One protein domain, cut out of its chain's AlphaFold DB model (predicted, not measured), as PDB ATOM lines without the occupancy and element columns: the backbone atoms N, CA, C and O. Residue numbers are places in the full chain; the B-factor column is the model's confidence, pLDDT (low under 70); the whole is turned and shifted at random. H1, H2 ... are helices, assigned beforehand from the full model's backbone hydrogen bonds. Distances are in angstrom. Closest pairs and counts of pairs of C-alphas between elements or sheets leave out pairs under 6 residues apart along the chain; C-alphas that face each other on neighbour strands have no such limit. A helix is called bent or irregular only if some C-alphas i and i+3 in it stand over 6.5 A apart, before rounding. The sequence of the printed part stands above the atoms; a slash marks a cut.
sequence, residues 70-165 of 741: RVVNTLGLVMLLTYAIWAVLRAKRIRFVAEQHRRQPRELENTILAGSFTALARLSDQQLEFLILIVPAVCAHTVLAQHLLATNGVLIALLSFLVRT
ATOM      1  N   ARG A  70     -28.254  27.105  66.855       92.06
ATOM      2  CA  ARG A  70     -28.612  27.216  65.434       92.06
ATOM      3  C   ARG A  70     -28.165  28.559  64.844       92.06
ATOM      4  O   ARG A  70     -27.654  28.554  63.734       92.06
ATOM      5  N   VAL A  71     -28.295  29.663  65.587       92.44
ATOM      6  CA  VAL A  71     -27.840  31.010  65.184       92.44
ATOM      7  C   VAL A  71     -26.315  31.070  65.099       92.44
ATOM      8  O   VAL A  71     -25.772  31.527  64.098       92.44
ATOM      9  N   VAL A  72     -25.612  30.534  66.103       92.75
ATOM     10  CA  VAL A  72     -24.138  30.434  66.101       92.75
ATOM     11  C   VAL A  72     -23.656  29.634  64.880       92.75
ATOM     12  O   VAL A  72     -22.758  30.064  64.157       92.75
ATOM     13  N   ASN A  73     -24.291  28.494  64.595       94.38
ATOM     14  CA  ASN A  73     -23.937  27.648  63.456       94.38
ATOM     15  C   ASN A  73     -24.265  28.306  62.099       94.38
ATOM     16  O   ASN A  73     -23.460  28.184  61.177       94.38
ATOM     17  N   THR A  74     -25.394  29.013  61.947       94.25
ATOM     18  CA  THR A  74     -25.738  29.698  60.682       94.25
ATOM     19  C   THR A  74     -24.909  30.956  60.439       94.25
ATOM     20  O   THR A  74     -24.584  31.233  59.285       94.25
ATOM     21  N   LEU A  75     -24.497  31.683  61.482       93.88
ATOM     22  CA  LEU A  75     -23.545  32.791  61.354       93.88
ATOM     23  C   LEU A  75     -22.155  32.284  60.938       93.88
ATOM     24  O   LEU A  75     -21.547  32.820  60.013       93.88
ATOM     25  N   GLY A  76     -21.688  31.182  61.532       93.12
ATOM     26  CA  GLY A  76     -20.465  30.513  61.081       93.12
ATOM     27  C   GLY A  76     -20.555  29.995  59.642       93.12
ATOM     28  O   GLY A  76     -19.580  30.094  58.896       93.12
ATOM     29  N   LEU A  77     -21.719  29.489  59.219       94.75
ATOM     30  CA  LEU A  77     -21.923  28.981  57.860       94.75
ATOM     31  C   LEU A  77     -21.728  30.071  56.793       94.75
ATOM     32  O   LEU A  77     -21.145  29.769  55.753       94.75
ATOM     33  N   VAL A  78     -22.079  31.335  57.075       94.88
ATOM     34  CA  VAL A  78     -21.776  32.473  56.183       94.88
ATOM     35  C   VAL A  78     -20.277  32.543  55.881       94.88
ATOM     36  O   VAL A  78     -19.901  32.627  54.714       94.88
ATOM     37  N   MET A  79     -19.420  32.422  56.902       93.44
ATOM     38  CA  MET A  79     -17.956  32.442  56.740       93.44
ATOM     39  C   MET A  79     -17.442  31.277  55.884       93.44
ATOM     40  O   MET A  79     -16.472  31.420  55.143       93.44
ATOM     41  N   LEU A  80     -18.071  30.101  55.977       94.50
ATOM     42  CA  LEU A  80     -17.694  28.953  55.155       94.50
ATOM     43  C   LEU A  80     -18.163  29.121  53.700       94.50
ATOM     44  O   LEU A  80     -17.428  28.766  52.777       94.50
ATOM     45  N   LEU A  81     -19.354  29.691  53.486       94.62
ATOM     46  CA  LEU A  81     -19.928  29.926  52.160       94.62
ATOM     47  C   LEU A  81     -19.212  31.041  51.388       94.62
ATOM     48  O   LEU A  81     -18.964  30.862  50.198       94.62
ATOM     49  N   THR A  82     -18.824  32.151  52.026       93.88
ATOM     50  CA  THR A  82     -18.042  33.212  51.358       93.88
ATOM     51  C   THR A  82     -16.694  32.689  50.863       93.88
ATOM     52  O   THR A  82     -16.305  32.946  49.722       93.88
ATOM     53  N   TYR A  83     -16.012  31.872  51.671       93.00
ATOM     54  CA  TYR A  83     -14.780  31.197  51.262       93.00
ATOM     55  C   TYR A  83     -15.008  30.123  50.188       93.00
ATOM     56  O   TYR A  83     -14.194  30.008  49.274       93.00
ATOM     57  N   ALA A  84     -16.123  29.384  50.225       91.88
ATOM     58  CA  ALA A  84     -16.484  28.464  49.145       91.88
ATOM     59  C   ALA A  84     -16.738  29.207  47.817       91.88
ATOM     60  O   ALA A  84     -16.258  28.769  46.774       91.88
ATOM     61  N   ILE A  85     -17.415  30.361  47.850       90.88
ATOM     62  CA  ILE A  85     -17.641  31.229  46.682       90.88
ATOM     63  C   ILE A  85     -16.308  31.739  46.118       90.88
ATOM     64  O   ILE A  85     -16.060  31.601  44.919       90.88
ATOM     65  N   TRP A  86     -15.416  32.252  46.975       90.44
ATOM     66  CA  TRP A  86     -14.054  32.640  46.583       90.44
ATOM     67  C   TRP A  86     -13.289  31.466  45.947       90.44
ATOM     68  O   TRP A  86     -12.692  31.616  44.878       90.44
ATOM     69  N   ALA A  87     -13.371  30.274  46.548       87.50
ATOM     70  CA  ALA A  87     -12.718  29.070  46.045       87.50
ATOM     71  C   ALA A  87     -13.256  28.630  44.670       87.50
ATOM     72  O   ALA A  87     -12.452  28.262  43.818       87.50
ATOM     73  N   VAL A  88     -14.568  28.717  44.402       85.81
ATOM     74  CA  VAL A  88     -15.142  28.422  43.069       85.81
ATOM     75  C   VAL A  88     -14.689  29.442  42.023       85.81
ATOM     76  O   VAL A  88     -14.250  29.047  40.941       85.81
ATOM     77  N   LEU A  89     -14.760  30.742  42.336       82.31
ATOM     78  CA  LEU A  89     -14.341  31.820  41.427       82.31
ATOM     79  C   LEU A  89     -12.871  31.664  41.013       82.31
ATOM     80  O   LEU A  89     -12.521  31.836  39.841       82.31
ATOM     81  N   ARG A  90     -12.024  31.272  41.968       78.62
ATOM     82  CA  ARG A  90     -10.619  30.958  41.732       78.62
ATOM     83  C   ARG A  90     -10.413  29.647  40.968       78.62
ATOM     84  O   ARG A  90      -9.620  29.619  40.031       78.62
ATOM     85  N   ALA A  91     -11.126  28.578  41.322       76.00
ATOM     86  CA  ALA A  91     -10.987  27.268  40.680       76.00
ATOM     87  C   ALA A  91     -11.354  27.303  39.190       76.00
ATOM     88  O   ALA A  91     -10.636  26.744  38.363       76.00
ATOM     89  N   LYS A  92     -12.402  28.054  38.824       72.94
ATOM     90  CA  LYS A  92     -12.768  28.308  37.420       72.94
ATOM     91  C   LYS A  92     -11.842  29.307  36.700       72.94
ATOM     92  O   LYS A  92     -12.112  29.655  35.553       72.94
ATOM     93  N   ARG A  93     -10.762  29.772  37.349       67.69
ATOM     94  CA  ARG A  93      -9.806  30.795  36.870       67.69
ATOM     95  C   ARG A  93     -10.473  32.095  36.387       67.69
ATOM     96  O   ARG A  93      -9.948  32.777  35.512       67.69
ATOM     97  N   ILE A  94     -11.625  32.449  36.965       58.16
ATOM     98  CA  ILE A  94     -12.390  33.658  36.603       58.16
ATOM     99  C   ILE A  94     -11.655  34.920  37.095       58.16
ATOM    100  O   ILE A  94     -11.750  35.985  36.481       58.16
ATOM    101  N   ARG A  95     -10.892  34.800  38.191       57.22
ATOM    102  CA  ARG A  95      -9.885  35.775  38.642       57.22
ATOM    103  C   ARG A  95      -8.879  35.128  39.607       57.22
ATOM    104  O   ARG A  95      -8.934  33.915  39.800       57.22
ATOM    105  N   PHE A  96      -7.988  35.924  40.211       54.88
ATOM    106  CA  PHE A  96      -6.965  35.478  41.173       54.88
ATOM    107  C   PHE A  96      -5.902  34.524  40.585       54.88
ATOM    108  O   PHE A  96      -5.473  33.564  41.235       54.88
ATOM    109  N   VAL A  97      -5.497  34.777  39.333       51.97
ATOM    110  CA  VAL A  97      -4.459  34.040  38.586       51.97
ATOM    111  C   VAL A  97      -3.631  35.040  37.767       51.97
ATOM    112  O   VAL A  97      -4.162  36.060  37.331       51.97
ATOM    113  N   ALA A  98      -2.342  34.748  37.563       44.84
ATOM    114  CA  ALA A  98      -1.412  35.588  36.807       44.84
ATOM    115  C   ALA A  98      -1.904  35.930  35.383       44.84
ATOM    116  O   ALA A  98      -2.599  35.146  34.734       44.84
ATOM    117  N   GLU A  99      -1.485  37.099  34.892       47.53
ATOM    118  CA  GLU A  99      -1.996  37.757  33.679       47.53
ATOM    119  C   GLU A  99      -1.959  36.870  32.420       47.53
ATOM    120  O   GLU A  99      -2.923  36.826  31.659       47.53
ATOM    121  N   GLN A 100      -0.908  36.056  32.273       41.19
ATOM    122  CA  GLN A 100      -0.705  35.081  31.188       41.19
ATOM    123  C   GLN A 100      -1.773  33.960  31.123       41.19
ATOM    124  O   GLN A 100      -1.788  33.155  30.194       41.19
ATOM    125  N   HIS A 101      -2.661  33.857  32.115       45.00
ATOM    126  CA  HIS A 101      -3.749  32.871  32.189       45.00
ATOM    127  C   HIS A 101      -5.140  33.514  32.360       45.00
ATOM    128  O   HIS A 101      -6.124  32.818  32.628       45.00
ATOM    129  N   ARG A 102      -5.237  34.836  32.193       52.22
ATOM    130  CA  ARG A 102      -6.469  35.620  32.326       52.22
ATOM    131  C   ARG A 102      -7.336  35.436  31.070       52.22
ATOM    132  O   ARG A 102      -7.038  36.010  30.026       52.22
ATOM    133  N   ARG A 103      -8.402  34.625  31.147       51.09
ATOM    134  CA  ARG A 103      -9.365  34.473  30.031       51.09
ATOM    135  C   ARG A 103      -9.982  35.828  29.673       51.09
ATOM    136  O   ARG A 103     -10.337  36.605  30.560       51.09
ATOM    137  N   GLN A 104     -10.133  36.103  28.377       50.38
ATOM    138  CA  GLN A 104     -10.821  37.310  27.920       50.38
ATOM    139  C   GLN A 104     -12.328  37.208  28.224       50.38
ATOM    140  O   GLN A 104     -12.913  36.140  28.040       50.38
ATOM    141  N   PRO A 105     -13.005  38.306  28.612       49.41
ATOM    142  CA  PRO A 105     -14.423  38.276  28.997       49.41
ATOM    143  C   PRO A 105     -15.396  37.959  27.843       49.41
ATOM    144  O   PRO A 105     -16.594  37.853  28.081       49.41
ATOM    145  N   ARG A 106     -14.899  37.795  26.608       44.41
ATOM    146  CA  ARG A 106     -15.684  37.432  25.414       44.41
ATOM    147  C   ARG A 106     -16.139  35.963  25.376       44.41
ATOM    148  O   ARG A 106     -16.992  35.643  24.563       44.41
ATOM    149  N   GLU A 107     -15.616  35.088  26.239       50.78
ATOM    150  CA  GLU A 107     -16.018  33.668  26.302       50.78
ATOM    151  C   GLU A 107     -17.257  33.389  27.183       50.78
ATOM    152  O   GLU A 107     -17.629  32.231  27.364       50.78
ATOM    153  N   LEU A 108     -17.892  34.408  27.779       53.16
ATOM    154  CA  LEU A 108     -19.108  34.228  28.582       53.16
ATOM    155  C   LEU A 108     -20.353  34.632  27.781       53.16
ATOM    156  O   LEU A 108     -20.638  35.818  27.639       53.16
ATOM    157  N   GLU A 109     -21.136  33.642  27.344       50.91
ATOM    158  CA  GLU A 109     -22.393  33.823  26.588       50.91
ATOM    159  C   GLU A 109     -23.449  34.671  27.333       50.91
ATOM    160  O   GLU A 109     -24.299  35.313  26.718       50.91
ATOM    161  N   ASN A 110     -23.392  34.713  28.667       60.16
ATOM    162  CA  ASN A 110     -24.362  35.427  29.494       60.16
ATOM    163  C   ASN A 110     -24.030  36.925  29.615       60.16
ATOM    164  O   ASN A 110     -23.201  37.327  30.435       60.16
ATOM    165  N   THR A 111     -24.763  37.770  28.887       57.78
ATOM    166  CA  THR A 111     -24.654  39.245  28.909       57.78
ATOM    167  C   THR A 111     -24.731  39.861  30.314       57.78
ATOM    168  O   THR A 111     -23.952  40.759  30.636       57.78
ATOM    169  N   ILE A 112     -25.595  39.341  31.196       57.47
ATOM    170  CA  ILE A 112     -25.710  39.789  32.600       57.47
ATOM    171  C   ILE A 112     -24.417  39.506  33.391       57.47
ATOM    172  O   ILE A 112     -23.964  40.342  34.182       57.47
ATOM    173  N   LEU A 113     -23.779  38.353  33.151       55.97
ATOM    174  CA  LEU A 113     -22.468  38.052  33.732       55.97
ATOM    175  C   LEU A 113     -21.406  38.984  33.145       55.97
ATOM    176  O   LEU A 113     -20.609  39.510  33.913       55.97
ATOM    177  N   ALA A 114     -21.405  39.246  31.836       57.69
ATOM    178  CA  ALA A 114     -20.442  40.161  31.214       57.69
ATOM    179  C   ALA A 114     -20.510  41.586  31.805       57.69
ATOM    180  O   ALA A 114     -19.468  42.174  32.113       57.69
ATOM    181  N   GLY A 115     -21.713  42.116  32.061       58.31
ATOM    182  CA  GLY A 115     -21.910  43.391  32.767       58.31
ATOM    183  C   GLY A 115     -21.377  43.364  34.204       58.31
ATOM    184  O   GLY A 115     -20.596  44.226  34.608       58.31
ATOM    185  N   SER A 116     -21.710  42.315  34.960       59.56
ATOM    186  CA  SER A 116     -21.213  42.135  36.333       59.56
ATOM    187  C   SER A 116     -19.684  42.004  36.378       59.56
ATOM    188  O   SER A 116     -19.016  42.648  37.185       59.56
ATOM    189  N   PHE A 117     -19.097  41.210  35.479       62.06
ATOM    190  CA  PHE A 117     -17.657  40.978  35.437       62.06
ATOM    191  C   PHE A 117     -16.869  42.190  34.952       62.06
ATOM    192  O   PHE A 117     -15.783  42.404  35.486       62.06
ATOM    193  N   THR A 118     -17.394  43.004  34.033       58.94
ATOM    194  CA  THR A 118     -16.755  44.270  33.623       58.94
ATOM    195  C   THR A 118     -16.814  45.333  34.720       58.94
ATOM    196  O   THR A 118     -15.807  46.003  34.950       58.94
ATOM    197  N   ALA A 119     -17.918  45.432  35.472       60.09
ATOM    198  CA  ALA A 119     -17.990  46.279  36.665       60.09
ATOM    199  C   ALA A 119     -16.975  45.832  37.733       60.09
ATOM    200  O   ALA A 119     -16.133  46.623  38.164       60.09
ATOM    201  N   LEU A 120     -16.969  44.538  38.086       63.34
ATOM    202  CA  LEU A 120     -15.995  43.981  39.028       63.34
ATOM    203  C   LEU A 120     -14.551  44.093  38.512       63.34
ATOM    204  O   LEU A 120     -13.641  44.181  39.325       63.34
ATOM    205  N   ALA A 121     -14.288  44.029  37.199       61.09
ATOM    206  CA  ALA A 121     -12.930  44.012  36.622       61.09
ATOM    207  C   ALA A 121     -12.120  45.293  36.872       61.09
ATOM    208  O   ALA A 121     -10.901  45.266  36.729       61.09
ATOM    209  N   ARG A 122     -12.777  46.383  37.284       65.25
ATOM    210  CA  ARG A 122     -12.124  47.626  37.723       65.25
ATOM    211  C   ARG A 122     -11.537  47.542  39.141       65.25
ATOM    212  O   ARG A 122     -10.764  48.412  39.521       65.25
ATOM    213  N   LEU A 123     -11.905  46.522  39.922       74.00
ATOM    214  CA  LEU A 123     -11.395  46.295  41.277       74.00
ATOM    215  C   LEU A 123     -10.105  45.471  41.251       74.00
ATOM    216  O   LEU A 123     -10.005  44.478  40.527       74.00
ATOM    217  N   SER A 124      -9.156  45.836  42.114       81.69
ATOM    218  CA  SER A 124      -7.992  44.995  42.406       81.69
ATOM    219  C   SER A 124      -8.408  43.678  43.070       81.69
ATOM    220  O   SER A 124      -9.414  43.611  43.780       81.69
ATOM    221  N   ASP A 125      -7.596  42.633  42.904       79.19
ATOM    222  CA  ASP A 125      -7.865  41.325  43.514       79.19
ATOM    223  C   ASP A 125      -7.967  41.411  45.054       79.19
ATOM    224  O   ASP A 125      -8.789  40.719  45.647       79.19
ATOM    225  N   GLN A 126      -7.242  42.327  45.714       79.31
ATOM    226  CA  GLN A 126      -7.373  42.545  47.165       79.31
ATOM    227  C   GLN A 126      -8.708  43.203  47.558       79.31
ATOM    228  O   GLN A 126      -9.328  42.798  48.540       79.31
ATOM    229  N   GLN A 127      -9.195  44.180  46.783       85.38
ATOM    230  CA  GLN A 127     -10.536  44.746  46.992       85.38
ATOM    231  C   GLN A 127     -11.626  43.695  46.756       85.38
ATOM    232  O   GLN A 127     -12.630  43.688  47.466       85.38
ATOM    233  N   LEU A 128     -11.423  42.779  45.803       84.94
ATOM    234  CA  LEU A 128     -12.361  41.692  45.539       84.94
ATOM    235  C   LEU A 128     -12.332  40.607  46.632       84.94
ATOM    236  O   LEU A 128     -13.395  40.129  47.023       84.94
ATOM    237  N   GLU A 129     -11.163  40.258  47.186       89.06
ATOM    238  CA  GLU A 129     -11.078  39.415  48.392       89.06
ATOM    239  C   GLU A 129     -11.830  40.053  49.570       89.06
ATOM    240  O   GLU A 129     -12.630  39.378  50.215       89.06
ATOM    241  N   PHE A 130     -11.641  41.354  49.818       90.81
ATOM    242  CA  PHE A 130     -12.356  42.076  50.877       90.81
ATOM    243  C   PHE A 130     -13.880  42.071  50.652       90.81
ATOM    244  O   PHE A 130     -14.646  41.758  51.566       90.81
ATOM    245  N   LEU A 131     -14.325  42.352  49.422       91.81
ATOM    246  CA  LEU A 131     -15.741  42.390  49.046       91.81
ATOM    247  C   LEU A 131     -16.436  41.022  49.153       91.81
ATOM    248  O   LEU A 131     -17.618  40.975  49.478       91.81
ATOM    249  N   ILE A 132     -15.726  39.916  48.906       91.06
ATOM    250  CA  ILE A 132     -16.295  38.560  48.986       91.06
ATOM    251  C   ILE A 132     -16.214  37.991  50.409       91.06
ATOM    252  O   ILE A 132     -17.168  37.370  50.871       91.06
ATOM    253  N   LEU A 133     -15.087  38.170  51.104       92.25
ATOM    254  CA  LEU A 133     -14.802  37.477  52.368       92.25
ATOM    255  C   LEU A 133     -15.188  38.292  53.610       92.25
ATOM    256  O   LEU A 133     -15.588  37.703  54.613       92.25
ATOM    257  N   ILE A 134     -15.067  39.625  53.559       93.44
ATOM    258  CA  ILE A 134     -15.197  40.498  54.739       93.44
ATOM    259  C   ILE A 134     -16.524  41.260  54.744       93.44
ATOM    260  O   ILE A 134     -17.189  41.283  55.778       93.44
ATOM    261  N   VAL A 135     -16.958  41.836  53.618       94.50
ATOM    262  CA  VAL A 135     -18.220  42.604  53.579       94.50
ATOM    263  C   VAL A 135     -19.434  41.751  53.997       94.50
ATOM    264  O   VAL A 135     -20.150  42.178  54.906       94.50
ATOM    265  N   PRO A 136     -19.658  40.524  53.474       94.44
ATOM    266  CA  PRO A 136     -20.800  39.712  53.894       94.44
ATOM    267  C   PRO A 136     -20.662  39.214  55.337       94.44
ATOM    268  O   PRO A 136     -21.672  39.019  56.008       94.44
ATOM    269  N   ALA A 137     -19.429  39.054  55.836       93.31
ATOM    270  CA  ALA A 137     -19.174  38.720  57.232       93.31
ATOM    271  C   ALA A 137     -19.627  39.854  58.163       93.31
ATOM    272  O   ALA A 137     -20.413  39.603  59.075       93.31
ATOM    273  N   VAL A 138     -19.206  41.100  57.907       95.44
ATOM    274  CA  VAL A 138     -19.628  42.274  58.696       95.44
ATOM    275  C   VAL A 138     -21.147  42.441  58.643       95.44
ATOM    276  O   VAL A 138     -21.773  42.559  59.696       95.44
ATOM    277  N   CYS A 139     -21.765  42.351  57.461       94.44
ATOM    278  CA  CYS A 139     -23.222  42.435  57.324       94.44
ATOM    279  C   CYS A 139     -23.954  41.322  58.101       94.44
ATOM    280  O   CYS A 139     -24.951  41.599  58.763       94.44
ATOM    281  N   ALA A 140     -23.451  40.081  58.089       93.94
ATOM    282  CA  ALA A 140     -24.043  38.957  58.823       93.94
ATOM    283  C   ALA A 140     -23.892  39.046  60.352       93.94
ATOM    284  O   ALA A 140     -24.709  38.473  61.066       93.94
ATOM    285  N   HIS A 141     -22.898  39.779  60.865       93.31
ATOM    286  CA  HIS A 141     -22.791  40.096  62.300       93.31
ATOM    287  C   HIS A 141     -23.667  41.297  62.708       93.31
ATOM    288  O   HIS A 141     -23.783  41.583  63.897       93.31
ATOM    289  N   THR A 142     -24.251  42.016  61.744       93.81
ATOM    290  CA  THR A 142     -24.950  43.292  61.953       93.81
ATOM    291  C   THR A 142     -26.347  43.263  61.313       93.81
ATOM    292  O   THR A 142     -27.183  42.459  61.719       93.81
ATOM    293  N   VAL A 143     -26.617  44.073  60.285       93.12
ATOM    294  CA  VAL A 143     -27.955  44.261  59.687       93.12
ATOM    295  C   VAL A 143     -28.598  42.983  59.123       93.12
ATOM    296  O   VAL A 143     -29.820  42.874  59.101       93.12
ATOM    297  N   LEU A 144     -27.814  41.982  58.702       92.44
ATOM    298  CA  LEU A 144     -28.334  40.698  58.206       92.44
ATOM    299  C   LEU A 144     -28.444  39.617  59.295       92.44
ATOM    300  O   LEU A 144     -28.901  38.508  59.010       92.44
ATOM    301  N   ALA A 145     -28.065  39.908  60.543       89.38
ATOM    302  CA  ALA A 145     -28.032  38.925  61.628       89.38
ATOM    303  C   ALA A 145     -29.426  38.402  62.039       89.38
ATOM    304  O   ALA A 145     -29.544  37.283  62.538       89.38
ATOM    305  N   GLN A 146     -30.498  39.164  61.783       88.25
ATOM    306  CA  GLN A 146     -31.881  38.681  61.932       88.25
ATOM    307  C   GLN A 146     -32.322  37.771  60.766       88.25
ATOM    308  O   GLN A 146     -33.214  36.939  60.913       88.25
ATOM    309  N   HIS A 147     -31.667  37.880  59.608       92.06
ATOM    310  CA  HIS A 147     -32.024  37.199  58.360       92.06
ATOM    311  C   HIS A 147     -30.947  36.196  57.910       92.06
ATOM    312  O   HIS A 147     -30.753  35.954  56.715       92.06
ATOM    313  N   LEU A 148     -30.252  35.566  58.864       91.88
ATOM    314  CA  LEU A 148     -29.157  34.629  58.583       91.88
ATOM    315  C   LEU A 148     -29.578  33.433  57.724       91.88
ATOM    316  O   LEU A 148     -28.791  32.992  56.890       91.88
ATOM    317  N   LEU A 149     -30.802  32.910  57.873       93.00
ATOM    318  CA  LEU A 149     -31.274  31.796  57.038       93.00
ATOM    319  C   LEU A 149     -31.445  32.229  55.573       93.00
ATOM    320  O   LEU A 149     -30.966  31.534  54.680       93.00
ATOM    321  N   ALA A 150     -32.045  33.399  55.327       93.50
ATOM    322  CA  ALA A 150     -32.174  33.961  53.982       93.50
ATOM    323  C   ALA A 150     -30.799  34.294  53.378       93.50
ATOM    324  O   ALA A 150     -30.524  33.942  52.234       93.50
ATOM    325  N   THR A 151     -29.897  34.878  54.174       93.00
ATOM    326  CA  THR A 151     -28.518  35.204  53.770       93.00
ATOM    327  C   THR A 151     -27.740  33.950  53.360       93.00
ATOM    328  O   THR A 151     -27.145  33.915  52.285       93.00
ATOM    329  N   ASN A 152     -27.796  32.880  54.162       94.94
ATOM    330  CA  ASN A 152     -27.206  31.589  53.800       94.94
ATOM    331  C   ASN A 152     -27.877  30.986  52.554       94.94
ATOM    332  O   ASN A 152     -27.177  30.463  51.694       94.94
ATOM    333  N   GLY A 153     -29.203  31.096  52.411       94.69
ATOM    334  CA  GLY A 153     -29.934  30.650  51.221       94.69
ATOM    335  C   GLY A 153     -29.471  31.346  49.935       94.69
ATOM    336  O   GLY A 153     -29.173  30.672  48.950       94.69
ATOM    337  N   VAL A 154     -29.315  32.674  49.963       94.31
ATOM    338  CA  VAL A 154     -28.781  33.470  48.843       94.31
ATOM    339  C   VAL A 154     -27.333  33.083  48.529       94.31
ATOM    340  O   VAL A 154     -26.992  32.897  47.363       94.31
ATOM    341  N   LEU A 155     -26.484  32.889  49.544       94.00
ATOM    342  CA  LEU A 155     -25.097  32.454  49.347       94.00
ATOM    343  C   LEU A 155     -25.003  31.021  48.791       94.00
ATOM    344  O   LEU A 155     -24.168  30.762  47.929       94.00
ATOM    345  N   ILE A 156     -25.878  30.100  49.212       94.56
ATOM    346  CA  ILE A 156     -25.973  28.736  48.659       94.56
ATOM    347  C   ILE A 156     -26.485  28.769  47.216       94.56
ATOM    348  O   ILE A 156     -25.959  28.038  46.374       94.56
ATOM    349  N   ALA A 157     -27.463  29.623  46.901       92.75
ATOM    350  CA  ALA A 157     -27.959  29.808  45.540       92.75
ATOM    351  C   ALA A 157     -26.866  30.376  44.620       92.75
ATOM    352  O   ALA A 157     -26.619  29.816  43.554       92.75
ATOM    353  N   LEU A 158     -26.143  31.410  45.068       90.88
ATOM    354  CA  LEU A 158     -25.007  32.005  44.358       90.88
ATOM    355  C   LEU A 158     -23.859  31.002  44.165       90.88
ATOM    356  O   LEU A 158     -23.329  30.887  43.062       90.88
ATOM    357  N   LEU A 159     -23.507  30.232  45.197       90.19
ATOM    358  CA  LEU A 159     -22.502  29.169  45.107       90.19
ATOM    359  C   LEU A 159     -22.929  28.082  44.107       90.19
ATOM    360  O   LEU A 159     -22.149  27.700  43.239       90.19
ATOM    361  N   SER A 160     -24.179  27.623  44.182       89.06
ATOM    362  CA  SER A 160     -24.731  26.603  43.278       89.06
ATOM    363  C   SER A 160     -24.795  27.096  41.831       89.06
ATOM    364  O   SER A 160     -24.504  26.340  40.902       89.06
ATOM    365  N   PHE A 161     -25.127  28.373  41.633       88.00
ATOM    366  CA  PHE A 161     -25.099  29.047  40.340       88.00
ATOM    367  C   PHE A 161     -23.670  29.144  39.791       88.00
ATOM    368  O   PHE A 161     -23.441  28.738  38.656       88.00
ATOM    369  N   LEU A 162     -22.689  29.586  40.587       84.56
ATOM    370  CA  LEU A 162     -21.273  29.658  40.192       84.56
ATOM    371  C   LEU A 162     -20.646  28.279  39.917       84.56
ATOM    372  O   LEU A 162     -19.773  28.153  39.060       84.56
ATOM    373  N   VAL A 163     -21.093  27.222  40.603       83.38
ATOM    374  CA  VAL A 163     -20.675  25.842  40.302       83.38
ATOM    375  C   VAL A 163     -21.263  25.370  38.969       83.38
ATOM    376  O   VAL A 163     -20.530  24.788  38.169       83.38
ATOM    377  N   ARG A 164     -22.540  25.664  38.683       83.88
ATOM    378  CA  ARG A 164     -23.219  25.269  37.433       83.88
ATOM    379  C   ARG A 164     -22.802  26.097  36.210       83.88
ATOM    380  O   ARG A 164     -22.631  25.532  35.139       83.88
ATOM    381  N   THR A 165     -22.628  27.410  36.354       71.62
ATOM    382  CA  THR A 165     -22.327  28.340  35.249       71.62
ATOM    383  C   THR A 165     -20.824  28.579  35.094       71.62
ATOM    384  O   THR A 165     -20.093  28.664  36.079       71.62
TER     385      THR A 165
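What this domain is: This is residues 70 to 165 of the 741 residues of the protein "GPI-anchored wall transfer protein 1" of Sporisorium scitamineum (UniProt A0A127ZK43). Long helices H1 and H5 run side by side, while short H3 and H4, one after the other, run back along H1; H2 is set crosswise near one end, beyond a long loop. The printed part has 96 residues, with five helices, H1 to H5, and no named strand: all helix. It is compact, radius of gyration of the C-alphas 14.4 A, and elongated, spanning 44 by 25 by 20 A.

How they stand to each other: Start at the hub, H1, residues 70 to 91. It touches H5, residues 145 to 164, the same way at a shallow tilt of 26 degrees; the closest C-alphas, Ile 85 and Leu 159, are 5.5 A apart. With residues 79 to 86 alone it touches H3, residues 125 to 133; the closest C-alphas, Thr 82 and Leu 133, are 5.5 A apart. With residues 75 to 82 alone it touches H4, residues 135 to 141; the closest C-alphas, Met 79 and Ala 137, are 6.4 A apart. H2, residues 111 to 120, touches no helix. Every O i to N i+4 pair is within hydrogen-bond range in H2, H3 and H4, 16 of 18 in H1 and 14 of 16 in H5.

Where its parts are: Find C-alpha 70 at (-28.612, 27.216, 65.434); H1 runs 30.4 A from there. H5, irregular with C-alphas 146 and 149 8.5 A apart, runs 28.2 A to C-alpha 164 at (-23.219, 25.269, 37.433).

The domain as a whole: The printed part has no cut; the H1 to H2 link is long, and residues 93 to 122 have pLDDT under 70.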